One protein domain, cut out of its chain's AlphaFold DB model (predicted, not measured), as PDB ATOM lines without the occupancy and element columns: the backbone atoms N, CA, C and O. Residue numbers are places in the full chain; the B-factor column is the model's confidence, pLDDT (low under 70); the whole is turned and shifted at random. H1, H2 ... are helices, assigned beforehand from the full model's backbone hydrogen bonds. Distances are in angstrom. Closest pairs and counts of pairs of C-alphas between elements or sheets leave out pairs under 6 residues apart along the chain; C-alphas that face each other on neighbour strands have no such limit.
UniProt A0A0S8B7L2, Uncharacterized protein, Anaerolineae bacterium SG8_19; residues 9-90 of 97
ATOM      1  N   VAL A   9      43.135  54.294   2.555       69.56
ATOM      2  CA  VAL A   9      41.671  54.184   2.428       69.56
ATOM      3  C   VAL A   9      41.160  54.216   0.988       69.56
ATOM      4  O   VAL A   9      40.134  53.604   0.715       69.56
ATOM      5  N   PHE A  10      41.864  54.855   0.049       66.56
ATOM      6  CA  PHE A  10      41.470  54.910  -1.369       66.56
ATOM      7  C   PHE A  10      42.065  53.790  -2.218       66.56
ATOM      8  O   PHE A  10      41.394  53.250  -3.097       66.56
ATOM      9  N   LEU A  11      43.315  53.417  -1.956       75.19
ATOM     10  CA  LEU A  11      44.026  52.390  -2.710       75.19
ATOM     11  C   LEU A  11      44.024  51.039  -1.979       75.19
ATOM     12  O   LEU A  11      43.992  49.992  -2.625       75.19
ATOM     13  N   GLY A  12      43.990  51.054  -0.643       80.75
ATOM     14  CA  GLY A  12      43.975  49.845   0.182       80.75
ATOM     15  C   GLY A  12      42.821  48.886  -0.113       80.75
ATOM     16  O   GLY A  12      43.112  47.710  -0.294       80.75
ATOM     17  N   PRO A  13      41.552  49.318  -0.262       85.38
ATOM     18  CA  PRO A  13      40.435  48.396  -0.501       85.38
ATOM     19  C   PRO A  13      40.558  47.626  -1.819       85.38
ATOM     20  O   PRO A  13      40.229  46.445  -1.889       85.38
ATOM     21  N   ARG A  14      41.103  48.266  -2.862       87.75
ATOM     22  CA  ARG A  14      41.341  47.626  -4.165       87.75
ATOM     23  C   ARG A  14      42.376  46.511  -4.043       87.75
ATOM     24  O   ARG A  14      42.136  45.396  -4.495       87.75
ATOM     25  N   PHE A  15      43.506  46.794  -3.391       88.56
ATOM     26  CA  PHE A  15      44.542  45.786  -3.156       88.56
ATOM     27  C   PHE A  15      44.099  44.714  -2.166       88.56
ATOM     28  O   PHE A  15      44.363  43.541  -2.399       88.56
ATOM     29  N   ALA A  16      43.398  45.092  -1.100       88.81
ATOM     30  CA  ALA A  16      42.868  44.167  -0.109       88.81
ATOM     31  C   ALA A  16      41.914  43.161  -0.757       88.81
ATOM     32  O   ALA A  16      42.060  41.967  -0.515       88.81
ATOM     33  N   ASN A  17      41.024  43.614  -1.647       89.69
ATOM     34  CA  ASN A  17      40.151  42.715  -2.399       89.69
ATOM     35  C   ASN A  17      40.946  41.737  -3.270       89.69
ATOM     36  O   ASN A  17      40.677  40.543  -3.235       89.69
ATOM     37  N   ILE A  18      41.953  42.209  -4.014       90.38
ATOM     38  CA  ILE A  18      42.767  41.342  -4.884       90.38
ATOM     39  C   ILE A  18      43.563  40.321  -4.059       90.38
ATOM     40  O   ILE A  18      43.555  39.131  -4.368       90.38
ATOM     41  N   ILE A  19      44.233  40.770  -2.995       91.62
ATOM     42  CA  ILE A  19      45.029  39.907  -2.115       91.62
ATOM     43  C   ILE A  19      44.127  38.870  -1.446       91.62
ATOM     44  O   ILE A  19      44.469  37.690  -1.416       91.62
ATOM     45  N   TRP A  20      42.964  39.285  -0.942       90.94
ATOM     46  CA  TRP A  20      42.022  38.372  -0.305       90.94
ATOM     47  C   TRP A  20      41.421  37.386  -1.306       90.94
ATOM     48  O   TRP A  20      41.284  36.206  -0.988       90.94
ATOM     49  N   TRP A  21      41.126  37.826  -2.527       89.19
ATOM     50  CA  TRP A  21      40.626  36.940  -3.570       89.19
ATOM     51  C   TRP A  21      41.645  35.848  -3.921       89.19
ATOM     52  O   TRP A  21      41.279  34.677  -3.993       89.19
ATOM     53  N   ILE A  22      42.930  36.196  -4.040       89.06
ATOM     54  CA  ILE A  22      44.005  35.217  -4.268       89.06
ATOM     55  C   ILE A  22      44.190  34.301  -3.048       89.06
ATOM     56  O   ILE A  22      44.389  33.099  -3.206       89.06
ATOM     57  N   ALA A  23      44.111  34.846  -1.832       92.62
ATOM     58  CA  ALA A  23      44.295  34.078  -0.602       92.62
ATOM     59  C   ALA A  23      43.139  33.104  -0.312       92.62
ATOM     60  O   ALA A  23      43.364  32.058   0.290       92.62
ATOM     61  N   ASN A  24      41.904  33.441  -0.697       88.31
ATOM     62  CA  ASN A  24      40.709  32.632  -0.446       88.31
ATOM     63  C   ASN A  24      39.709  32.705  -1.615       88.31
ATOM     64  O   ASN A  24      38.625  33.275  -1.464       88.31
ATOM     65  N   PRO A  25      40.008  32.085  -2.770       86.50
ATOM     66  CA  PRO A  25      39.155  32.185  -3.955       86.50
ATOM     67  C   PRO A  25      37.753  31.606  -3.740       86.50
ATOM     68  O   PRO A  25      36.788  32.155  -4.261       86.50
ATOM     69  N   VAL A  26      37.627  30.573  -2.901       85.38
ATOM     70  CA  VAL A  26      36.362  29.871  -2.606       85.38
ATOM     71  C   VAL A  26      35.322  30.774  -1.930       85.38
ATOM     72  O   VAL A  26      34.126  30.588  -2.125       85.38
ATOM     73  N   ARG A  27      35.758  31.775  -1.149       84.38
ATOM     74  CA  ARG A  27      34.845  32.750  -0.522       84.38
ATOM     75  C   ARG A  27      34.301  33.755  -1.540       84.38
ATOM     76  O   ARG A  27      33.204  34.276  -1.372       84.38
ATOM     77  N   TRP A  28      35.081  34.053  -2.571       85.50
ATOM     78  CA  TRP A  28      34.748  35.076  -3.554       85.50
ATOM     79  C   TRP A  28      33.910  34.509  -4.689       85.50
ATOM     80  O   TRP A  28      32.862  35.060  -4.996       85.50
ATOM     81  N   VAL A  29      34.371  33.418  -5.299       84.94
ATOM     82  CA  VAL A  29      33.743  32.814  -6.475       84.94
ATOM     83  C   VAL A  29      33.575  31.325  -6.226       84.94
ATOM     84  O   VAL A  29      34.548  30.613  -5.975       84.94
ATOM     85  N   GLY A  30      32.339  30.852  -6.312       80.19
ATOM     86  CA  GLY A  30      32.006  29.455  -6.092       80.19
ATOM     87  C   GLY A  30      30.535  29.178  -6.365       80.19
ATOM     88  O   GLY A  30      29.786  30.065  -6.756       80.19
ATOM     89  N   SER A  31      30.138  27.924  -6.174       68.25
ATOM     90  CA  SER A  31      28.752  27.456  -6.301       68.25
ATOM     91  C   SER A  31      28.178  27.017  -4.950       68.25
ATOM     92  O   SER A  31      27.302  26.157  -4.894       68.25
ATOM     93  N   THR A  32      28.748  27.518  -3.855       68.19
ATOM     94  CA  THR A  32      28.446  27.077  -2.489       68.19
ATOM     95  C   THR A  32      27.758  28.218  -1.756       68.19
ATOM     96  O   THR A  32      28.049  29.375  -2.014       68.19
ATOM     97  N   GLU A  33      26.924  27.941  -0.759       69.88
ATOM     98  CA  GLU A  33      26.222  29.004  -0.010       69.88
ATOM     99  C   GLU A  33      27.151  29.960   0.771       69.88
ATOM    100  O   GLU A  33      26.711  30.969   1.316       69.88
ATOM    101  N   LEU A  34      28.454  29.665   0.813       72.25
ATOM    102  CA  LEU A  34      29.493  30.531   1.372       72.25
ATOM    103  C   LEU A  34      30.163  31.467   0.346       72.25
ATOM    104  O   LEU A  34      30.956  32.315   0.763       72.25
ATOM    105  N   SER A  35      29.918  31.304  -0.960       79.75
ATOM    106  CA  SER A  35      30.546  32.137  -1.992       79.75
ATOM    107  C   SER A  35      29.743  33.402  -2.255       79.75
ATOM    108  O   SER A  35      28.576  33.323  -2.621       79.75
ATOM    109  N   ALA A  36      30.395  34.559  -2.127       79.31
ATOM    110  CA  ALA A  36      29.765  35.867  -2.301       79.31
ATOM    111  C   ALA A  36      29.244  36.123  -3.724       79.31
ATOM    112  O   ALA A  36      28.296  36.891  -3.900       79.31
ATOM    113  N   PHE A  37      29.857  35.504  -4.736       83.69
ATOM    114  CA  PHE A  37      29.505  35.702  -6.137       83.69
ATOM    115  C   PHE A  37      29.476  34.384  -6.924       83.69
ATOM    116  O   PHE A  37      30.383  33.561  -6.806       83.69
ATOM    117  N   ASP A  38      28.493  34.252  -7.818       82.75
ATOM    118  CA  ASP A  38      28.343  33.090  -8.715       82.75
ATOM    119  C   ASP A  38      29.353  33.082  -9.876       82.75
ATOM    120  O   ASP A  38      29.594  32.064 -10.521       82.75
ATOM    121  N   SER A  39      29.932  34.242 -10.196       85.25
ATOM    122  CA  SER A  39      30.843  34.421 -11.327       85.25
ATOM    123  C   SER A  39      31.941  35.413 -10.984       85.25
ATOM    124  O   SER A  39      31.700  36.391 -10.279       85.25
ATOM    125  N   ALA A  40      33.130  35.207 -11.555       85.44
ATOM    126  CA  ALA A  40      34.276  36.103 -11.407       85.44
ATOM    127  C   ALA A  40      34.036  37.514 -11.976       85.44
ATOM    128  O   ALA A  40      34.749  38.445 -11.613       85.44
ATOM    129  N   LEU A  41      33.022  37.704 -12.828       87.25
ATOM    130  CA  LEU A  41      32.690  39.017 -13.392       87.25
ATOM    131  C   LEU A  41      32.212  40.018 -12.331       87.25
ATOM    132  O   LEU A  41      32.606  41.183 -12.367       87.25
ATOM    133  N   TRP A  42      31.403  39.568 -11.370       87.88
ATOM    134  CA  TRP A  42      30.862  40.421 -10.309       87.88
ATOM    135  C   TRP A  42      31.930  41.020  -9.382       87.88
ATOM    136  O   TRP A  42      31.927  42.241  -9.216       87.88
ATOM    137  N   PRO A  43      32.878  40.243  -8.821       86.88
ATOM    138  CA  PRO A  43      33.933  40.809  -7.992       86.88
ATOM    139  C   PRO A  43      34.889  41.695  -8.792       86.88
ATOM    140  O   PRO A  43      35.343  42.701  -8.258       86.88
ATOM    141  N   ILE A  44      35.154  41.409 -10.074       89.75
ATOM    142  CA  ILE A  44      35.968  42.301 -10.924       89.75
ATOM    143  C   ILE A  44      35.292  43.669 -11.067       89.75
ATOM    144  O   ILE A  44      35.935  44.706 -10.885       89.75
ATOM    145  N   LEU A  45      33.991  43.677 -11.364       90.06
ATOM    146  CA  LEU A  45      33.213  44.906 -11.494       90.06
ATOM    147  C   LEU A  45      33.153  45.660 -10.157       90.06
ATOM    148  O   LEU A  45      33.382  46.869 -10.108       90.06
ATOM    149  N   GLY A  46      32.933  44.930  -9.067       89.31
ATOM    150  CA  GLY A  46      32.927  45.467  -7.714       89.31
ATOM    151  C   GLY A  46      34.254  46.122  -7.324       89.31
ATOM    152  O   GLY A  46      34.271  47.265  -6.881       89.31
ATOM    153  N   ILE A  47      35.390  45.463  -7.559       89.81
ATOM    154  CA  ILE A  47      36.722  46.008  -7.248       89.81
ATOM    155  C   ILE A  47      37.005  47.303  -8.024       89.81
ATOM    156  O   ILE A  47      37.682  48.196  -7.507       89.81
ATOM    157  N   LEU A  48      36.502  47.415  -9.256       86.94
ATOM    158  CA  LEU A  48      36.750  48.572 -10.111       86.94
ATOM    159  C   LEU A  48      35.866  49.778  -9.757       86.94
ATOM    160  O   LEU A  48      36.369  50.905  -9.721       86.94
ATOM    161  N   PHE A  49      34.574  49.543  -9.511       88.31
ATOM    162  CA  PHE A  49      33.574  50.603  -9.340       88.31
ATOM    163  C   PHE A  49      33.183  50.869  -7.882       88.31
ATOM    164  O   PHE A  49      32.855  51.998  -7.533       88.31
ATOM    165  N   LEU A  50      33.191  49.850  -7.028       92.06
ATOM    166  CA  LEU A  50      32.671  49.911  -5.658       92.06
ATOM    167  C   LEU A  50      33.584  49.120  -4.700       92.06
ATOM    168  O   LEU A  50      33.180  48.086  -4.147       92.06
ATOM    169  N   PRO A  51      34.861  49.525  -4.556       89.75
ATOM    170  CA  PRO A  51      35.852  48.722  -3.857       89.75
ATOM    171  C   PRO A  51      35.542  48.528  -2.365       89.75
ATOM    172  O   PRO A  51      35.796  47.432  -1.858       89.75
ATOM    173  N   TRP A  52      34.967  49.519  -1.668       91.00
ATOM    174  CA  TRP A  52      34.556  49.348  -0.267       91.00
ATOM    175  C   TRP A  52      33.335  48.464  -0.139       91.00
ATOM    176  O   TRP A  52      33.327  47.561   0.698       91.00
ATOM    177  N   THR A  53      32.315  48.706  -0.962       92.00
ATOM    178  CA  THR A  53      31.087  47.909  -0.919       92.00
ATOM    179  C   THR A  53      31.394  46.445  -1.187       92.00
ATOM    180  O   THR A  53      30.897  45.580  -0.479       92.00
ATOM    181  N   THR A  54      32.292  46.158  -2.129       91.81
ATOM    182  CA  THR A  54      32.720  44.787  -2.438       91.81
ATOM    183  C   THR A  54      33.451  44.136  -1.268       91.81
ATOM    184  O   THR A  54      33.147  42.997  -0.922       91.81
ATOM    185  N   LEU A  55      34.377  44.858  -0.625       90.75
ATOM    186  CA  LEU A  55      35.115  44.355   0.537       90.75
ATOM    187  C   LEU A  55      34.155  44.023   1.690       90.75
ATOM    188  O   LEU A  55      34.228  42.938   2.264       90.75
ATOM    189  N   MET A  56      33.241  44.946   2.010       91.00
ATOM    190  CA  MET A  56      32.280  44.750   3.097       91.00
ATOM    191  C   MET A  56      31.250  43.684   2.771       91.00
ATOM    192  O   MET A  56      30.940  42.877   3.639       91.00
ATOM    193  N   TYR A  57      30.780  43.621   1.528       89.12
ATOM    194  CA  TYR A  57      29.880  42.572   1.077       89.12
ATOM    195  C   TYR A  57      30.514  41.195   1.256       89.12
ATOM    196  O   TYR A  57      29.946  40.356   1.943       89.12
ATOM    197  N   VAL A  58      31.737  40.988   0.761       88.88
ATOM    198  CA  VAL A  58      32.451  39.716   0.952       88.88
ATOM    199  C   VAL A  58      32.667  39.405   2.431       88.88
ATOM    200  O   VAL A  58      32.674  38.232   2.797       88.88
ATOM    201  N   LEU A  59      32.828  40.416   3.289       88.19
ATOM    202  CA  LEU A  59      33.013  40.248   4.729       88.19
ATOM    203  C   LEU A  59      31.744  39.750   5.435       88.19
ATOM    204  O   LEU A  59      31.844  38.779   6.189       88.19
ATOM    205  N   VAL A  60      30.588  40.361   5.153       88.25
ATOM    206  CA  VAL A  60      29.296  40.060   5.807       88.25
ATOM    207  C   VAL A  60      28.515  38.919   5.155       88.25
ATOM    208  O   VAL A  60      27.658  38.330   5.793       88.25
ATOM    209  N   PHE A  61      28.831  38.557   3.911       82.31
ATOM    210  CA  PHE A  61      28.102  37.535   3.158       82.31
ATOM    211  C   PHE A  61      28.015  36.111   3.765       82.31
ATOM    212  O   PHE A  61      27.059  35.416   3.417       82.31
ATOM    213  N   PRO A  62      28.932  35.593   4.615       78.06
ATOM    214  CA  PRO A  62      28.839  34.203   5.072       78.06
ATOM    215  C   PRO A  62      27.540  33.942   5.845       78.06
ATOM    216  O   PRO A  62      27.401  34.374   6.985       78.06
ATOM    217  N   GLY A  63      26.618  33.186   5.243       71.69
ATOM    218  CA  GLY A  63      25.300  32.914   5.828       71.69
ATOM    219  C   GLY A  63      24.206  33.926   5.464       71.69
ATOM    220  O   GLY A  63      23.130  33.878   6.057       71.69
ATOM    221  N   GLY A  64      24.450  34.797   4.478       74.75
ATOM    222  CA  GLY A  64      23.502  35.795   3.983       74.75
ATOM    223  C   GLY A  64      23.644  37.163   4.656       74.75
ATOM    224  O   GLY A  64      24.271  37.302   5.697       74.75
ATOM    225  N   VAL A  65      23.052  38.190   4.040       82.19
ATOM    226  CA  VAL A  65      23.065  39.570   4.557       82.19
ATOM    227  C   VAL A  65      21.838  39.788   5.442       82.19
ATOM    228  O   VAL A  65      20.707  39.731   4.951       82.19
ATOM    229  N   GLY A  66      22.036  40.075   6.731       87.06
ATOM    230  CA  GLY A  66      20.936  40.218   7.685       87.06
ATOM    231  C   GLY A  66      21.128  41.332   8.715       87.06
ATOM    232  O   GLY A  66      22.235  41.728   9.054       87.06
ATOM    233  N   GLY A  67      20.017  41.852   9.251       87.12
ATOM    234  CA  GLY A  67      20.023  42.757  10.408       87.12
ATOM    235  C   GLY A  67      20.955  43.970  10.264       87.12
ATOM    236  O   GLY A  67      20.676  44.883   9.487       87.12
ATOM    237  N   TRP A  68      22.046  43.980  11.038       87.31
ATOM    238  CA  TRP A  68      23.025  45.076  11.101       87.31
ATOM    239  C   TRP A  68      23.989  45.136   9.909       87.31
ATOM    240  O   TRP A  68      24.629  46.169   9.708       87.31
ATOM    241  N   ASP A  69      24.065  44.093   9.084       88.25
ATOM    242  CA  ASP A  69      24.948  44.055   7.911       88.25
ATOM    243  C   ASP A  69      24.595  45.143   6.892       88.25
ATOM    244  O   ASP A  69      25.470  45.710   6.237       88.25
ATOM    245  N   TRP A  70      23.314  45.520   6.823       88.25
ATOM    246  CA  TRP A  70      22.831  46.616   5.982       88.25
ATOM    247  C   TRP A  70      23.429  47.970   6.357       88.25
ATOM    248  O   TRP A  70      23.666  48.798   5.479       88.25
ATOM    249  N   LEU A  71      23.709  48.197   7.644       91.62
ATOM    250  CA  LEU A  71      24.362  49.425   8.088       91.62
ATOM    251  C   LEU A  71      25.818  49.458   7.615       91.62
ATOM    252  O   LEU A  71      26.278  50.487   7.117       91.62
ATOM    253  N   TRP A  72      26.524  48.330   7.706       88.62
ATOM    254  CA  TRP A  72      27.898  48.206   7.216       88.62
ATOM    255  C   TRP A  72      27.987  48.365   5.698       88.62
ATOM    256  O   TRP A  72      28.855  49.089   5.212       88.62
ATOM    257  N   LEU A  73      27.054  47.768   4.953       91.19
ATOM    258  CA  LEU A  73      26.941  47.961   3.507       91.19
ATOM    259  C   LEU A  73      26.638  49.420   3.151       91.19
ATOM    260  O   LEU A  73      27.278  49.974   2.261       91.19
ATOM    261  N   GLY A  74      25.729  50.077   3.878       91.38
ATOM    262  CA  GLY A  74      25.429  51.496   3.685       91.38
ATOM    263  C   GLY A  74      26.654  52.393   3.897       91.38
ATOM    264  O   GLY A  74      26.933  53.264   3.076       91.38
ATOM    265  N   LEU A  75      27.437  52.145   4.952       90.62
ATOM    266  CA  LEU A  75      28.699  52.855   5.193       90.62
ATOM    267  C   LEU A  75      29.735  52.596   4.095       90.62
ATOM    268  O   LEU A  75      30.448  53.517   3.701       90.62
ATOM    269  N   ALA A  76      29.808  51.369   3.582       91.00
ATOM    270  CA  ALA A  76      30.713  51.019   2.497       91.00
ATOM    271  C   ALA A  76      30.373  51.779   1.202       91.00
ATOM    272  O   ALA A  76      31.266  52.344   0.569       91.00
ATOM    273  N   VAL A  77      29.080  51.898   0.881       91.88
ATOM    274  CA  VAL A  77      28.591  52.703  -0.251       91.88
ATOM    275  C   VAL A  77      28.930  54.182  -0.061       91.88
ATOM    276  O   VAL A  77      29.402  54.834  -0.992       91.88
ATOM    277  N   LEU A  78      28.747  54.726   1.147       89.50
ATOM    278  CA  LEU A  78      29.161  56.099   1.457       89.50
ATOM    279  C   LEU A  78      30.676  56.292   1.292       89.50
ATOM    280  O   LEU A  78      31.109  57.334   0.795       89.50
ATOM    281  N   GLY A  79      31.473  55.285   1.657       87.38
ATOM    282  CA  GLY A  79      32.914  55.251   1.414       87.38
ATOM    283  C   GLY A  79      33.256  55.345  -0.074       87.38
ATOM    284  O   GLY A  79      34.096  56.163  -0.454       87.38
ATOM    285  N   ASP A  80      32.562  54.581  -0.919       88.00
ATOM    286  CA  ASP A  80      32.736  54.618  -2.376       88.00
ATOM    287  C   ASP A  80      32.357  55.991  -2.966       88.00
ATOM    288  O   ASP A  80      33.124  56.565  -3.742       88.00
ATOM    289  N   ILE A  81      31.244  56.595  -2.530       87.25
ATOM    290  CA  ILE A  81      30.848  57.964  -2.927       87.25
ATOM    291  C   ILE A  81      31.918  58.984  -2.513       87.25
ATOM    292  O   ILE A  81      32.286  59.863  -3.299       87.25
ATOM    293  N   GLY A  82      32.456  58.851  -1.298       83.06
ATOM    294  CA  GLY A  82      33.542  59.686  -0.792       83.06
ATOM    295  C   GLY A  82      34.797  59.635  -1.669       83.06
ATOM    296  O   GLY A  82      35.457  60.660  -1.848       83.06
ATOM    297  N   MET A  83      35.094  58.484  -2.288       76.38
ATOM    298  CA  MET A  83      36.205  58.353  -3.244       76.38
ATOM    299  C   MET A  83      36.002  59.187  -4.494       76.38
ATOM    300  O   MET A  83      36.911  59.902  -4.920       76.38
ATOM    301  N   TYR A  84      34.809  59.106  -5.073       75.94
ATOM    302  CA  TYR A  84      34.492  59.845  -6.287       75.94
ATOM    303  C   TYR A  84      34.400  61.354  -6.023       75.94
ATOM    304  O   TYR A  84      34.863  62.152  -6.839       75.94
ATOM    305  N   ALA A  85      33.893  61.761  -4.856       74.94
ATOM    306  CA  ALA A  85      33.804  63.166  -4.463       74.94
ATOM    307  C   ALA A  85      35.178  63.798  -4.151       74.94
ATOM    308  O   ALA A  85      35.434  64.944  -4.531       74.94
ATOM    309  N   GLY A  86      36.086  63.055  -3.505       64.19
ATOM    310  CA  GLY A  86      37.401  63.557  -3.085       64.19
ATOM    311  C   GLY A  86      38.319  63.973  -4.242       64.19
ATOM    312  O   GLY A  86      39.050  64.957  -4.125       64.19
ATOM    313  N   GLY A  87      38.250  63.279  -5.386       59.72
ATOM    314  CA  GLY A  87      39.013  63.633  -6.591       59.72
ATOM    315  C   GLY A  87      38.471  64.863  -7.330       59.72
ATOM    316  O   GLY A  87      39.242  65.631  -7.904       59.72
ATOM    317  N   GLY A  88      37.152  65.084  -7.281       59.09
ATOM    318  CA  GLY A  88      36.492  66.204  -7.953       59.09
ATOM    319  C   GLY A  88      36.708  67.551  -7.260       59.09
ATOM    320  O   GLY A  88      36.949  68.551  -7.932       59.09
ATOM    321  N   VAL A  89      36.668  67.595  -5.924       57.03
ATOM    322  CA  VAL A  89      36.814  68.850  -5.161       57.03
ATOM    323  C   VAL A  89      38.249  69.390  -5.226       57.03
ATOM    324  O   VAL A  89      38.437  70.571  -5.504       57.03
ATOM    325  N   GLY A  90      39.269  68.533  -5.098       58.31
ATOM    326  CA  GLY A  90      40.679  68.958  -5.128       58.31
ATOM    327  C   GLY A  90      41.188  69.469  -6.486       58.31
ATOM    328  O   GLY A  90      42.267  70.063  -6.556       58.31
TER     329      GLY A  90
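What this domain is: This is residues 9 to 90 of the 97 residues of an uncharacterized protein of Anaerolineae bacterium SG8_19 (UniProt A0A0S8B7L2). The long helix H5 folds back beside H4 as a helical hairpin, and H1 and H3, side by side and running opposite ways, pack across H4 away from H5. H4 is the middle of the domain; short H2 and the loop of residues 29 to 40 lie toward one end of the longest axis, and the last residues of H5 make the other. The 82 printed residues include five named helices, H1 to H5 in chain order, and no named strand: the class is all helix. The whole is compact, with a radius of gyration of the C-alphas of 12.9 A, and only just elongated, spanning 43 by 29 by 18 A.

How they stand to each other: Start at H5, residues 69 to 90, which has a kink of 25 degrees near residue 84. It touches H4, residues 51 to 60, closest at the C-alphas of Thr 53 and Ala 76, 4.6 A, at a shallow tilt of 12 degrees, opposite ways. H4 is the hub, touching three helices. H1, residues 12 to 23, touches it with residues 13 to 17 alone, at a steep tilt of 48 degrees; the closest C-alphas, of Arg 14 and Pro 51, are 5.6 A apart. H3, residues 41 to 49, touches H4 at a steep tilt of 50 degrees, with the C-alphas of Gly 46 and Thr 54 closest at 5.3 A. H1 touches H3 with residues 14 to 18 alone, at a shallow tilt of 22 degrees; the closest C-alphas, of Arg 14 and Ile 47, are 5.8 A apart. H2, residues 25 to 28, is close to H1 but not clearly touching: the C-alphas of Trp 21 and Trp 28 are 6.2 A apart. H5 is apart from H1. Each O i to N i+4 pair is within hydrogen-bond range in H1, H3 and H4, and 15 of 18 in H5; H2 is too short for such a pair.

Where its parts are: Find C-alpha 69 at (24.948, 44.055, 7.911); from there H5 runs 32.2 A to C-alpha 90 at (40.679, 68.958, -5.128). Look for H1 from C-alpha 12 at (43.975, 49.845, 0.182), 15.8 A long. H4 measures 14.5 A, H3 12.3 A and H2 5.3 A.

The domain as a whole: The farthest C-alphas, of Thr 32 and Gly 90, are 43.7 A apart. The printed part has no cut, and its one long link is H2 to H3. Look for pLDDT under 70 at residues 9 to 10, 31 to 33 and 86 to 90.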